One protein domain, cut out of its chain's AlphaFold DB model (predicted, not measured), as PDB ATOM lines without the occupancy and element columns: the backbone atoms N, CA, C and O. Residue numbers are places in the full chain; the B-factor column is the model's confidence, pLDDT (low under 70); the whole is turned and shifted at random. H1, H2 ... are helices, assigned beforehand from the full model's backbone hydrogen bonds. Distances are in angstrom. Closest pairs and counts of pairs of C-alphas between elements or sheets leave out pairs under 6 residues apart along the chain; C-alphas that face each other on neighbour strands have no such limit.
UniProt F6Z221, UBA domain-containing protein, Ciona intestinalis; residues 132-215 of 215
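AT A GLANCE: This is residues 132 to 215 of the 215 residues of the protein "UBA domain-containing protein" of Ciona intestinalis (UniProt F6Z221). Five helices make a rod of two small clusters that share H3: its first part packs with H1 and H2, its last part with H4 and H5. H5, the longest helix, runs outward at one end, where residues 210 to 215 stick out. The printed part has 84 residues with five named helices, H1 to H5 in chain order, and no named strand: the class is all helix. It is only just compact, close to loose, with a radius of gyration of the C-alphas of 14.1 A, and spans 53 by 20 by 19 A.

HOW THE PARTS SIT: H5, residues 197 to 212, touches H4, residues 183 to 192, with residues 197 to 204 alone, at a steep tilt of 63 degrees, opposite ways; their closest C-alphas, Leu 190 and Ala 200, are 5.6 A apart. H3, residues 163 to 176, is the hub. Its residues 171 to 175 touch H5 at a shallow tilt of 25 degrees, closest at C-alphas Lys 171 and Leu 197, 6.3 A. H3 touches H4 at 65 degrees, steep, closest at C-alphas Phe 176 and Arg 183, 5.8 A. Its residues 163 to 167 touch H1, residues 133 to 143, closest at C-alphas Val 140 and Ile 167, 5.8 A. H2, residues 149 to 158, touches H3, closest at C-alphas Leu 156 and Thr 166, 5.7 A, and is about perpendicular to H1, 74 degrees. H1 and H2 are apart from H4 and H5. In each helix every O i to N i+4 pair is within hydrogen-bond range.

IN THESE COORDINATES: H5 is 22.7 A long and ends at C-alpha 212, (389.417, 170.171, 220.537). H3 is 19.7 A, H1 15.8 A, H4 14.4 A and H2 14.1 A. H1 begins at C-alpha 133, (381.207, 141.066, 187.722).

THE WHOLE: The C-alphas farthest apart, Gly 132 and Ile 215, are 53.9 A apart. The printed part has no cut and no long link. Residues 214 to 215 are under pLDDT 70.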
ATOM      1  N   GLY A 132     376.589 141.014 185.912       91.19
ATOM      2  CA  GLY A 132     377.926 140.449 185.743       91.19
ATOM      3  C   GLY A 132     378.982 141.146 186.622       91.19
ATOM      4  O   GLY A 132     378.786 142.290 187.040       91.19
ATOM      5  N   PRO A 133     380.147 140.515 186.869       89.50
ATOM      6  CA  PRO A 133     381.207 141.066 187.722       89.50
ATOM      7  C   PRO A 133     381.643 142.496 187.368       89.50
ATOM      8  O   PRO A 133     381.781 143.331 188.256       89.50
ATOM      9  N   GLY A 134     381.800 142.808 186.075       92.31
ATOM     10  CA  GLY A 134     382.175 144.155 185.626       92.31
ATOM     11  C   GLY A 134     381.087 145.203 185.888       92.31
ATOM     12  O   GLY A 134     381.388 146.317 186.302       92.31
ATOM     13  N   GLN A 135     379.812 144.835 185.737       93.75
ATOM     14  CA  GLN A 135     378.690 145.725 186.053       93.75
ATOM     15  C   GLN A 135     378.602 146.004 187.555       93.75
ATOM     16  O   GLN A 135     378.330 147.134 187.949       93.75
ATOM     17  N   LYS A 136     378.890 145.001 188.396       94.56
ATOM     18  CA  LYS A 136     378.972 145.186 189.850       94.56
ATOM     19  C   LYS A 136     380.065 146.181 190.236       94.56
ATOM     20  O   LYS A 136     379.819 147.027 191.086       94.56
ATOM     21  N   VAL A 137     381.236 146.120 189.597       95.44
ATOM     22  CA  VAL A 137     382.321 147.096 189.818       95.44
ATOM     23  C   VAL A 137     381.859 148.508 189.462       95.44
ATOM     24  O   VAL A 137     381.999 149.411 190.282       95.44
ATOM     25  N   VAL A 138     381.234 148.690 188.295       94.88
ATOM     26  CA  VAL A 138     380.704 149.997 187.870       94.88
ATOM     27  C   VAL A 138     379.628 150.507 188.836       94.88
ATOM     28  O   VAL A 138     379.627 151.685 189.183       94.88
ATOM     29  N   ALA A 139     378.743 149.631 189.320       94.62
ATOM     30  CA  ALA A 139     377.731 149.996 190.310       94.62
ATOM     31  C   ALA A 139     378.368 150.491 191.620       94.62
ATOM     32  O   ALA A 139     377.975 151.535 192.138       94.62
ATOM     33  N   VAL A 140     379.396 149.799 192.120       95.56
ATOM     34  CA  VAL A 140     380.135 150.225 193.319       95.56
ATOM     35  C   VAL A 140     380.829 151.573 193.096       95.56
ATOM     36  O   VAL A 140     380.679 152.470 193.924       95.56
ATOM     37  N   GLN A 141     381.527 151.752 191.971       95.44
ATOM     38  CA  GLN A 141     382.196 153.014 191.620       95.44
ATOM     39  C   GLN A 141     381.222 154.187 191.478       95.44
ATOM     40  O   GLN A 141     381.577 155.329 191.753       95.44
ATOM     41  N   SER A 142     379.986 153.923 191.048       93.38
ATOM     42  CA  SER A 142     378.967 154.969 190.927       93.38
ATOM     43  C   SER A 142     378.455 155.480 192.279       93.38
ATOM     44  O   SER A 142     377.989 156.612 192.371       93.38
ATOM     45  N   GLU A 143     378.573 154.664 193.330       92.75
ATOM     46  CA  GLU A 143     378.053 154.941 194.675       92.75
ATOM     47  C   GLU A 143     379.138 155.396 195.662       92.75
ATOM     48  O   GLU A 143     378.839 156.024 196.683       92.75
ATOM     49  N   VAL A 144     380.402 155.076 195.381       93.25
ATOM     50  CA  VAL A 144     381.553 155.458 196.202       93.25
ATOM     51  C   VAL A 144     382.511 156.281 195.351       93.25
ATOM     52  O   VAL A 144     383.032 155.807 194.350       93.25
ATOM     53  N   PHE A 145     382.757 157.528 195.746       88.69
ATOM     54  CA  PHE A 145     383.628 158.421 194.988       88.69
ATOM     55  C   PHE A 145     385.112 158.072 195.178       88.69
ATOM     56  O   PHE A 145     385.551 157.807 196.296       88.69
ATOM     57  N   GLY A 146     385.890 158.140 194.093       89.94
ATOM     58  CA  GLY A 146     387.355 158.073 194.137       89.94
ATOM     59  C   GLY A 146     387.957 156.686 194.378       89.94
ATOM     60  O   GLY A 146     389.142 156.614 194.684       89.94
ATOM     61  N   VAL A 147     387.172 155.611 194.254       94.12
ATOM     62  CA  VAL A 147     387.674 154.229 194.348       94.12
ATOM     63  C   VAL A 147     388.163 153.721 192.992       94.12
ATOM     64  O   VAL A 147     387.510 153.954 191.970       94.12
ATOM     65  N   THR A 148     389.289 153.006 192.971       95.88
ATOM     66  CA  THR A 148     389.786 152.353 191.745       95.88
ATOM     67  C   THR A 148     389.029 151.056 191.460       95.88
ATOM     68  O   THR A 148     388.272 150.541 192.292       95.88
ATOM     69  N   ASP A 149     389.181 150.509 190.256       95.75
ATOM     70  CA  ASP A 149     388.598 149.216 189.906       95.75
ATOM     71  C   ASP A 149     389.223 148.066 190.703       95.75
ATOM     72  O   ASP A 149     388.496 147.152 191.095       95.75
ATOM     73  N   GLU A 150     390.516 148.120 191.028       95.88
ATOM     74  CA  GLU A 150     391.168 147.114 191.871       95.88
ATOM     75  C   GLU A 150     390.654 147.150 193.312       95.88
ATOM     76  O   GLU A 150     390.415 146.093 193.908       95.88
ATOM     77  N   GLU A 151     390.429 148.345 193.865       95.12
ATOM     78  CA  GLU A 151     389.826 148.514 195.193       95.12
ATOM     79  C   GLU A 151     388.402 147.946 195.216       95.12
ATOM     80  O   GLU A 151     388.046 147.172 196.110       95.12
ATOM     81  N   CYS A 152     387.605 148.242 194.183       96.69
ATOM     82  CA  CYS A 152     386.253 147.708 194.043       96.69
ATOM     83  C   CYS A 152     386.249 146.182 193.909       96.69
ATOM     84  O   CYS A 152     385.480 145.506 194.591       96.69
ATOM     85  N   GLN A 153     387.109 145.618 193.058       96.31
ATOM     86  CA  GLN A 153     387.214 144.170 192.866       96.31
ATOM     87  C   GLN A 153     387.646 143.460 194.149       96.31
ATOM     88  O   GLN A 153     387.068 142.432 194.508       96.31
ATOM     89  N   SER A 154     388.635 144.006 194.856       96.81
ATOM     90  CA  SER A 154     389.124 143.445 196.117       96.81
ATOM     91  C   SER A 154     388.031 143.471 197.189       96.81
ATOM     92  O   SER A 154     387.765 142.455 197.834       96.81
ATOM     93  N   ALA A 155     387.314 144.592 197.311       96.81
ATOM     94  CA  ALA A 155     386.223 144.743 198.266       96.81
ATOM     95  C   ALA A 155     384.983 143.898 197.912       96.81
ATOM     96  O   ALA A 155     384.301 143.404 198.814       96.81
ATOM     97  N   LEU A 156     384.690 143.688 196.624       96.44
ATOM     98  CA  LEU A 156     383.639 142.771 196.166       96.44
ATOM     99  C   LEU A 156     383.988 141.321 196.500       96.44
ATOM    100  O   LEU A 156     383.146 140.612 197.044       96.44
ATOM    101  N   ARG A 157     385.229 140.881 196.252       96.12
ATOM    102  CA  ARG A 157     385.681 139.523 196.608       96.12
ATOM    103  C   ARG A 157     385.578 139.270 198.113       96.12
ATOM    104  O   ARG A 157     385.089 138.217 198.511       96.12
ATOM    105  N   LEU A 158     385.968 140.247 198.937       96.25
ATOM    106  CA  LEU A 158     385.867 140.168 200.399       96.25
ATOM    107  C   LEU A 158     384.414 140.049 200.891       96.25
ATOM    108  O   LEU A 158     384.145 139.398 201.898       96.25
ATOM    109  N   ASN A 159     383.471 140.665 200.179       95.38
ATOM    110  CA  ASN A 159     382.057 140.714 200.550       95.38
ATOM    111  C   ASN A 159     381.188 139.761 199.719       95.38
ATOM    112  O   ASN A 159     380.002 140.020 199.527       95.38
ATOM    113  N   SER A 160     381.757 138.658 199.224       94.75
ATOM    114  CA  SER A 160     381.024 137.626 198.473       94.75
ATOM    115  C   SER A 160     380.248 138.172 197.263       94.75
ATOM    116  O   SER A 160     379.183 137.663 196.919       94.75
ATOM    117  N   TRP A 161     380.777 139.212 196.613       93.94
ATOM    118  CA  TRP A 161     380.174 139.911 195.472       93.94
ATOM    119  C   TRP A 161     378.805 140.550 195.750       93.94
ATOM    120  O   TRP A 161     378.010 140.749 194.818       93.94
ATOM    121  N   ASP A 162     378.535 140.885 197.013       93.94
ATOM    122  CA  ASP A 162     377.389 141.689 197.428       93.94
ATOM    123  C   ASP A 162     377.706 143.180 197.262       93.94
ATOM    124  O   ASP A 162     378.495 143.761 198.005       93.94
ATOM    125  N   VAL A 163     377.060 143.801 196.275       94.75
ATOM    126  CA  VAL A 163     377.280 145.205 195.911       94.75
ATOM    127  C   VAL A 163     376.944 146.149 197.064       94.75
ATOM    128  O   VAL A 163     377.730 147.044 197.360       94.75
ATOM    129  N   LEU A 164     375.817 145.946 197.752       94.12
ATOM    130  CA  LEU A 164     375.389 146.841 198.832       94.12
ATOM    131  C   LEU A 164     376.327 146.734 200.029       94.12
ATOM    132  O   LEU A 164     376.745 147.748 200.591       94.12
ATOM    133  N   LYS A 165     376.694 145.504 200.397       94.69
ATOM    134  CA  LYS A 165     377.641 145.269 201.484       94.69
ATOM    135  C   LYS A 165     379.007 145.878 201.163       94.69
ATOM    136  O   LYS A 165     379.600 146.519 202.030       94.69
ATOM    137  N   THR A 166     379.473 145.746 199.921       96.75
ATOM    138  CA  THR A 166     380.721 146.364 199.462       96.75
ATOM    139  C   THR A 166     380.667 147.889 199.485       96.75
ATOM    140  O   THR A 166     381.606 148.501 199.986       96.75
ATOM    141  N   ILE A 167     379.589 148.510 198.996       95.69
ATOM    142  CA  ILE A 167     379.416 149.973 199.035       95.69
ATOM    143  C   ILE A 167     379.502 150.470 200.477       95.69
ATOM    144  O   ILE A 167     380.249 151.402 200.772       95.69
ATOM    145  N   ASN A 168     378.781 149.819 201.389       95.69
ATOM    146  CA  ASN A 168     378.779 150.173 202.804       95.69
ATOM    147  C   ASN A 168     380.171 150.028 203.428       95.69
ATOM    148  O   ASN A 168     380.631 150.933 204.119       95.69
ATOM    149  N   TYR A 169     380.862 148.922 203.143       96.50
ATOM    150  CA  TYR A 169     382.233 148.690 203.593       96.50
ATOM    151  C   TYR A 169     383.192 149.784 203.103       96.50
ATOM    152  O   TYR A 169     383.913 150.371 203.903       96.50
ATOM    153  N   LEU A 170     383.160 150.113 201.810       96.31
ATOM    154  CA  LEU A 170     384.029 151.141 201.239       96.31
ATOM    155  C   LEU A 170     383.714 152.533 201.794       96.31
ATOM    156  O   LEU A 170     384.636 153.286 202.088       96.31
ATOM    157  N   LYS A 171     382.437 152.877 202.004       96.25
ATOM    158  CA  LYS A 171     382.053 154.141 202.657       96.25
ATOM    159  C   LYS A 171     382.616 154.237 204.078       96.25
ATOM    160  O   LYS A 171     383.111 155.295 204.458       96.25
ATOM    161  N   ILE A 172     382.585 153.137 204.836       96.00
ATOM    162  CA  ILE A 172     383.205 153.068 206.166       96.00
ATOM    163  C   ILE A 172     384.718 153.266 206.060       96.00
ATOM    164  O   ILE A 172     385.259 154.069 206.812       96.00
ATOM    165  N   GLU A 173     385.393 152.600 205.119       94.88
ATOM    166  CA  GLU A 173     386.839 152.757 204.924       94.88
ATOM    167  C   GLU A 173     387.226 154.189 204.562       94.88
ATOM    168  O   GLU A 173     388.177 154.724 205.129       94.88
ATOM    169  N   GLN A 174     386.481 154.844 203.670       94.06
ATOM    170  CA  GLN A 174     386.767 156.233 203.310       94.06
ATOM    171  C   GLN A 174     386.618 157.170 204.514       94.06
ATOM    172  O   GLN A 174     387.469 158.032 204.724       94.06
ATOM    173  N   LEU A 175     385.584 156.978 205.338       93.75
ATOM    174  CA  LEU A 175     385.382 157.780 206.546       93.75
ATOM    175  C   LEU A 175     386.447 157.484 207.617       93.75
ATOM    176  O   LEU A 175     386.965 158.402 208.248       93.75
ATOM    177  N   PHE A 176     386.824 156.215 207.782       94.56
ATOM    178  CA  PHE A 176     387.858 155.779 208.720       94.56
ATOM    179  C   PHE A 176     389.240 156.342 208.365       94.56
ATOM    180  O   PHE A 176     389.984 156.756 209.252       94.56
ATOM    181  N   ARG A 177     389.567 156.445 207.071       93.31
ATOM    182  CA  ARG A 177     390.828 157.031 206.582       93.31
ATOM    183  C   ARG A 177     390.999 158.515 206.915       93.31
ATOM    184  O   ARG A 177     392.121 159.004 206.844       93.31
ATOM    185  N   ILE A 178     389.935 159.220 207.316       90.94
ATOM    186  CA  ILE A 178     390.040 160.583 207.866       90.94
ATOM    187  C   ILE A 178     390.809 160.574 209.203       90.94
ATOM    188  O   ILE A 178     391.436 161.566 209.560       90.94
ATOM    189  N   GLY A 179     390.808 159.453 209.935       86.81
ATOM    190  CA  GLY A 179     391.675 159.232 211.098       86.81
ATOM    191  C   GLY A 179     391.195 159.846 212.416       86.81
ATOM    192  O   GLY A 179     391.903 159.760 213.413       86.81
ATOM    193  N   VAL A 180     389.996 160.433 212.450       88.62
ATOM    194  CA  VAL A 180     389.432 161.093 213.647       88.62
ATOM    195  C   VAL A 180     388.447 160.211 214.433       88.62
ATOM    196  O   VAL A 180     387.813 160.673 215.379       88.62
ATOM    197  N   SER A 181     388.238 158.950 214.034       90.38
ATOM    198  CA  SER A 181     387.276 158.042 214.685       90.38
ATOM    199  C   SER A 181     387.554 156.563 214.440       90.38
ATOM    200  O   SER A 181     388.195 156.195 213.459       90.38
ATOM    201  N   SER A 182     387.026 155.703 215.321       93.81
ATOM    202  CA  SER A 182     387.076 154.245 215.147       93.81
ATOM    203  C   SER A 182     386.157 153.775 214.015       93.81
ATOM    204  O   SER A 182     385.230 154.480 213.599       93.81
ATOM    205  N   ARG A 183     386.380 152.551 213.529       95.12
ATOM    206  CA  ARG A 183     385.583 151.961 212.443       95.12
ATOM    207  C   ARG A 183     384.115 151.780 212.847       95.12
ATOM    208  O   ARG A 183     383.215 152.044 212.051       95.12
ATOM    209  N   GLU A 184     383.865 151.405 214.100       96.00
ATOM    210  CA  GLU A 184     382.526 151.230 214.673       96.00
ATOM    211  C   GLU A 184     381.782 152.566 214.738       96.00
ATOM    212  O   GLU A 184     380.613 152.654 214.353       96.00
ATOM    213  N   ARG A 185     382.473 153.630 215.166       94.44
ATOM    214  CA  ARG A 185     381.916 154.984 215.201       94.44
ATOM    215  C   ARG A 185     381.593 155.487 213.794       94.44
ATOM    216  O   ARG A 185     380.507 156.023 213.579       94.44
ATOM    217  N   CYS A 186     382.483 155.251 212.828       95.88
ATOM    218  CA  CYS A 186     382.250 155.580 211.419       95.88
ATOM    219  C   CYS A 186     380.984 154.899 210.881       95.88
ATOM    220  O   CYS A 186     380.158 155.548 210.237       95.88
ATOM    221  N   GLN A 187     380.789 153.614 211.192       96.31
ATOM    222  CA  GLN A 187     379.586 152.883 210.798       96.31
ATOM    223  C   GLN A 187     378.316 153.499 211.403       96.31
ATOM    224  O   GLN A 187     377.342 153.696 210.680       96.31
ATOM    225  N   GLN A 188     378.317 153.830 212.696       96.38
ATOM    226  CA  GLN A 188     377.159 154.448 213.355       96.38
ATOM    227  C   GLN A 188     376.793 155.801 212.731       96.38
ATOM    228  O   GLN A 188     375.619 156.068 212.477       96.38
ATOM    229  N   ILE A 189     377.793 156.643 212.453       95.62
ATOM    230  CA  ILE A 189     377.580 157.953 211.827       95.62
ATOM    231  C   ILE A 189     377.022 157.782 210.412       95.62
ATOM    232  O   ILE A 189     376.066 158.464 210.050       95.62
ATOM    233  N   LEU A 190     377.558 156.843 209.624       95.94
ATOM    234  CA  LEU A 190     377.028 156.537 208.293       95.94
ATOM    235  C   LEU A 190     375.586 156.032 208.356       95.94
ATOM    236  O   LEU A 190     374.763 156.469 207.559       95.94
ATOM    237  N   GLN A 191     375.246 155.170 209.316       95.81
ATOM    238  CA  GLN A 191     373.869 154.710 209.509       95.81
ATOM    239  C   GLN A 191     372.924 155.870 209.855       95.81
ATOM    240  O   GLN A 191     371.849 155.975 209.265       95.81
ATOM    241  N   ALA A 192     373.339 156.772 210.751       95.00
ATOM    242  CA  ALA A 192     372.568 157.964 211.106       95.00
ATOM    243  C   ALA A 192     372.424 158.951 209.931       95.00
ATOM    244  O   ALA A 192     371.390 159.599 209.788       95.00
ATOM    245  N   ALA A 193     373.433 159.026 209.061       93.62
ATOM    246  CA  ALA A 193     373.451 159.859 207.860       93.62
ATOM    247  C   ALA A 193     372.838 159.173 206.622       93.62
ATOM    248  O   ALA A 193     373.082 159.614 205.501       93.62
ATOM    249  N   ALA A 194     372.078 158.083 206.791       94.31
ATOM    250  CA  ALA A 194     371.479 157.322 205.689       94.31
ATOM    251  C   ALA A 194     372.490 156.904 204.596       94.31
ATOM    252  O   ALA A 194     372.174 156.883 203.409       94.31
ATOM    253  N   TRP A 195     373.713 156.562 205.008       94.38
ATOM    254  CA  TRP A 195     374.855 156.204 204.159       94.38
ATOM    255  C   TRP A 195     375.322 157.306 203.197       94.38
ATOM    256  O   TRP A 195     375.985 157.011 202.194       94.38
ATOM    257  N   ASP A 196     375.023 158.571 203.502       94.00
ATOM    258  CA  ASP A 196     375.614 159.713 202.813       94.00
ATOM    259  C   ASP A 196     377.014 160.017 203.364       94.00
ATOM    260  O   ASP A 196     377.184 160.516 204.483       94.00
ATOM    261  N   LEU A 197     378.034 159.722 202.554       93.19
ATOM    262  CA  LEU A 197     379.435 159.880 202.938       93.19
ATOM    263  C   LEU A 197     379.788 161.350 203.210       93.19
ATOM    264  O   LEU A 197     380.580 161.634 204.109       93.19
ATOM    265  N   GLN A 198     379.184 162.289 202.475       93.25
ATOM    266  CA  GLN A 198     379.478 163.713 202.614       93.25
ATOM    267  C   GLN A 198     378.932 164.273 203.934       93.25
ATOM    268  O   GLN A 198     379.674 164.923 204.676       93.25
ATOM    269  N   SER A 199     377.667 163.989 204.264       94.06
ATOM    270  CA  SER A 199     377.076 164.388 205.548       94.06
ATOM    271  C   SER A 199     377.789 163.740 206.734       94.06
ATOM    272  O   SER A 199     378.089 164.432 207.707       94.06
ATOM    273  N   ALA A 200     378.124 162.448 206.635       95.19
ATOM    274  CA  ALA A 200     378.872 161.737 207.673       95.19
ATOM    275  C   ALA A 200     380.256 162.361 207.919       95.19
ATOM    276  O   ALA A 200     380.615 162.630 209.065       95.19
ATOM    277  N   SER A 201     381.000 162.665 206.849       94.38
ATOM    278  CA  SER A 201     382.319 163.308 206.939       94.38
ATOM    279  C   SER A 201     382.232 164.703 207.559       94.38
ATOM    280  O   SER A 201     383.021 165.043 208.438       94.38
ATOM    281  N   ARG A 202     381.238 165.509 207.153       94.38
ATOM    282  CA  ARG A 202     381.004 166.844 207.724       94.38
ATOM    283  C   ARG A 202     380.697 166.767 209.217       94.38
ATOM    284  O   ARG A 202     381.275 167.528 209.986       94.38
ATOM    285  N   PHE A 203     379.785 165.881 209.614       94.62
ATOM    286  CA  PHE A 203     379.424 165.695 211.017       94.62
ATOM    287  C   PHE A 203     380.649 165.312 211.848       94.62
ATOM    288  O   PHE A 203     380.929 165.950 212.858       94.62
ATOM    289  N   LEU A 204     381.409 164.326 211.371       93.56
ATOM    290  CA  LEU A 204     382.568 163.798 212.073       93.56
ATOM    291  C   LEU A 204     383.661 164.858 212.290       93.56
ATOM    292  O   LEU A 204     384.184 164.998 213.393       93.56
ATOM    293  N   LEU A 205     383.969 165.650 211.260       92.81
ATOM    294  CA  LEU A 205     384.962 166.724 211.355       92.81
ATOM    295  C   LEU A 205     384.504 167.874 212.267       92.81
ATOM    296  O   LEU A 205     385.314 168.428 213.009       92.81
ATOM    297  N   LEU A 206     383.214 168.230 212.232       91.50
ATOM    298  CA  LEU A 206     382.653 169.260 213.111       91.50
ATOM    299  C   LEU A 206     382.624 168.817 214.575       91.50
ATOM    300  O   LEU A 206     382.862 169.647 215.452       91.50
ATOM    301  N   GLU A 207     382.319 167.546 214.843       89.69
ATOM    302  CA  GLU A 207     382.342 166.984 216.196       89.69
ATOM    303  C   GLU A 207     383.761 167.032 216.775       89.69
ATOM    304  O   GLU A 207     383.975 167.579 217.856       89.69
ATOM    305  N   HIS A 208     384.743 166.547 216.010       88.81
ATOM    306  CA  HIS A 208     386.144 166.540 216.423       88.81
ATOM    307  C   HIS A 208     386.694 167.962 216.649       88.81
ATOM    308  O   HIS A 208     387.417 168.211 217.612       88.81
ATOM    309  N   HIS A 209     386.319 168.931 215.804       89.00
ATOM    310  CA  HIS A 209     386.707 170.330 216.006       89.00
ATOM    311  C   HIS A 209     386.120 170.924 217.294       89.00
ATOM    312  O   HIS A 209     386.825 171.639 218.001       89.00
ATOM    313  N   GLN A 210     384.858 170.623 217.618       86.75
ATOM    314  CA  GLN A 210     384.236 171.087 218.861       86.75
ATOM    315  C   GLN A 210     384.954 170.514 220.085       86.75
ATOM    316  O   GLN A 210     385.301 171.274 220.983       86.75
ATOM    317  N   GLN A 211     385.261 169.214 220.092       82.31
ATOM    318  CA  GLN A 211     385.986 168.574 221.198       82.31
ATOM    319  C   GLN A 211     387.348 169.224 221.462       82.31
ATOM    320  O   GLN A 211     387.681 169.494 222.612       82.31
ATOM    321  N   ASN A 212     388.093 169.560 220.405       77.81
ATOM    322  CA  ASN A 212     389.417 170.171 220.537       77.81
ATOM    323  C   ASN A 212     389.392 171.661 220.923       77.81
ATOM    324  O   ASN A 212     390.406 172.170 221.386       77.81
ATOM    325  N   ASN A 213     388.264 172.359 220.750       73.25
ATOM    326  CA  ASN A 213     388.101 173.775 221.118       73.25
ATOM    327  C   ASN A 213     387.414 173.981 222.482       73.25
ATOM    328  O   ASN A 213     387.165 175.121 222.868       73.25
ATOM    329  N   THR A 214     387.076 172.904 223.202       65.00
ATOM    330  CA  THR A 214     386.416 172.981 224.521       65.00
ATOM    331  C   THR A 214     387.411 172.837 225.685       65.00
ATOM    332  O   THR A 214     387.103 172.187 226.684       65.00
ATOM    333  N   ILE A 215     388.612 173.416 225.553       46.00
ATOM    334  CA  ILE A 215     389.623 173.533 226.623       46.00
ATOM    335  C   ILE A 215     389.995 175.001 226.801       46.00
ATOM    336  O   ILE A 215     390.308 175.650 225.778       46.00
TER     337      ILE A 215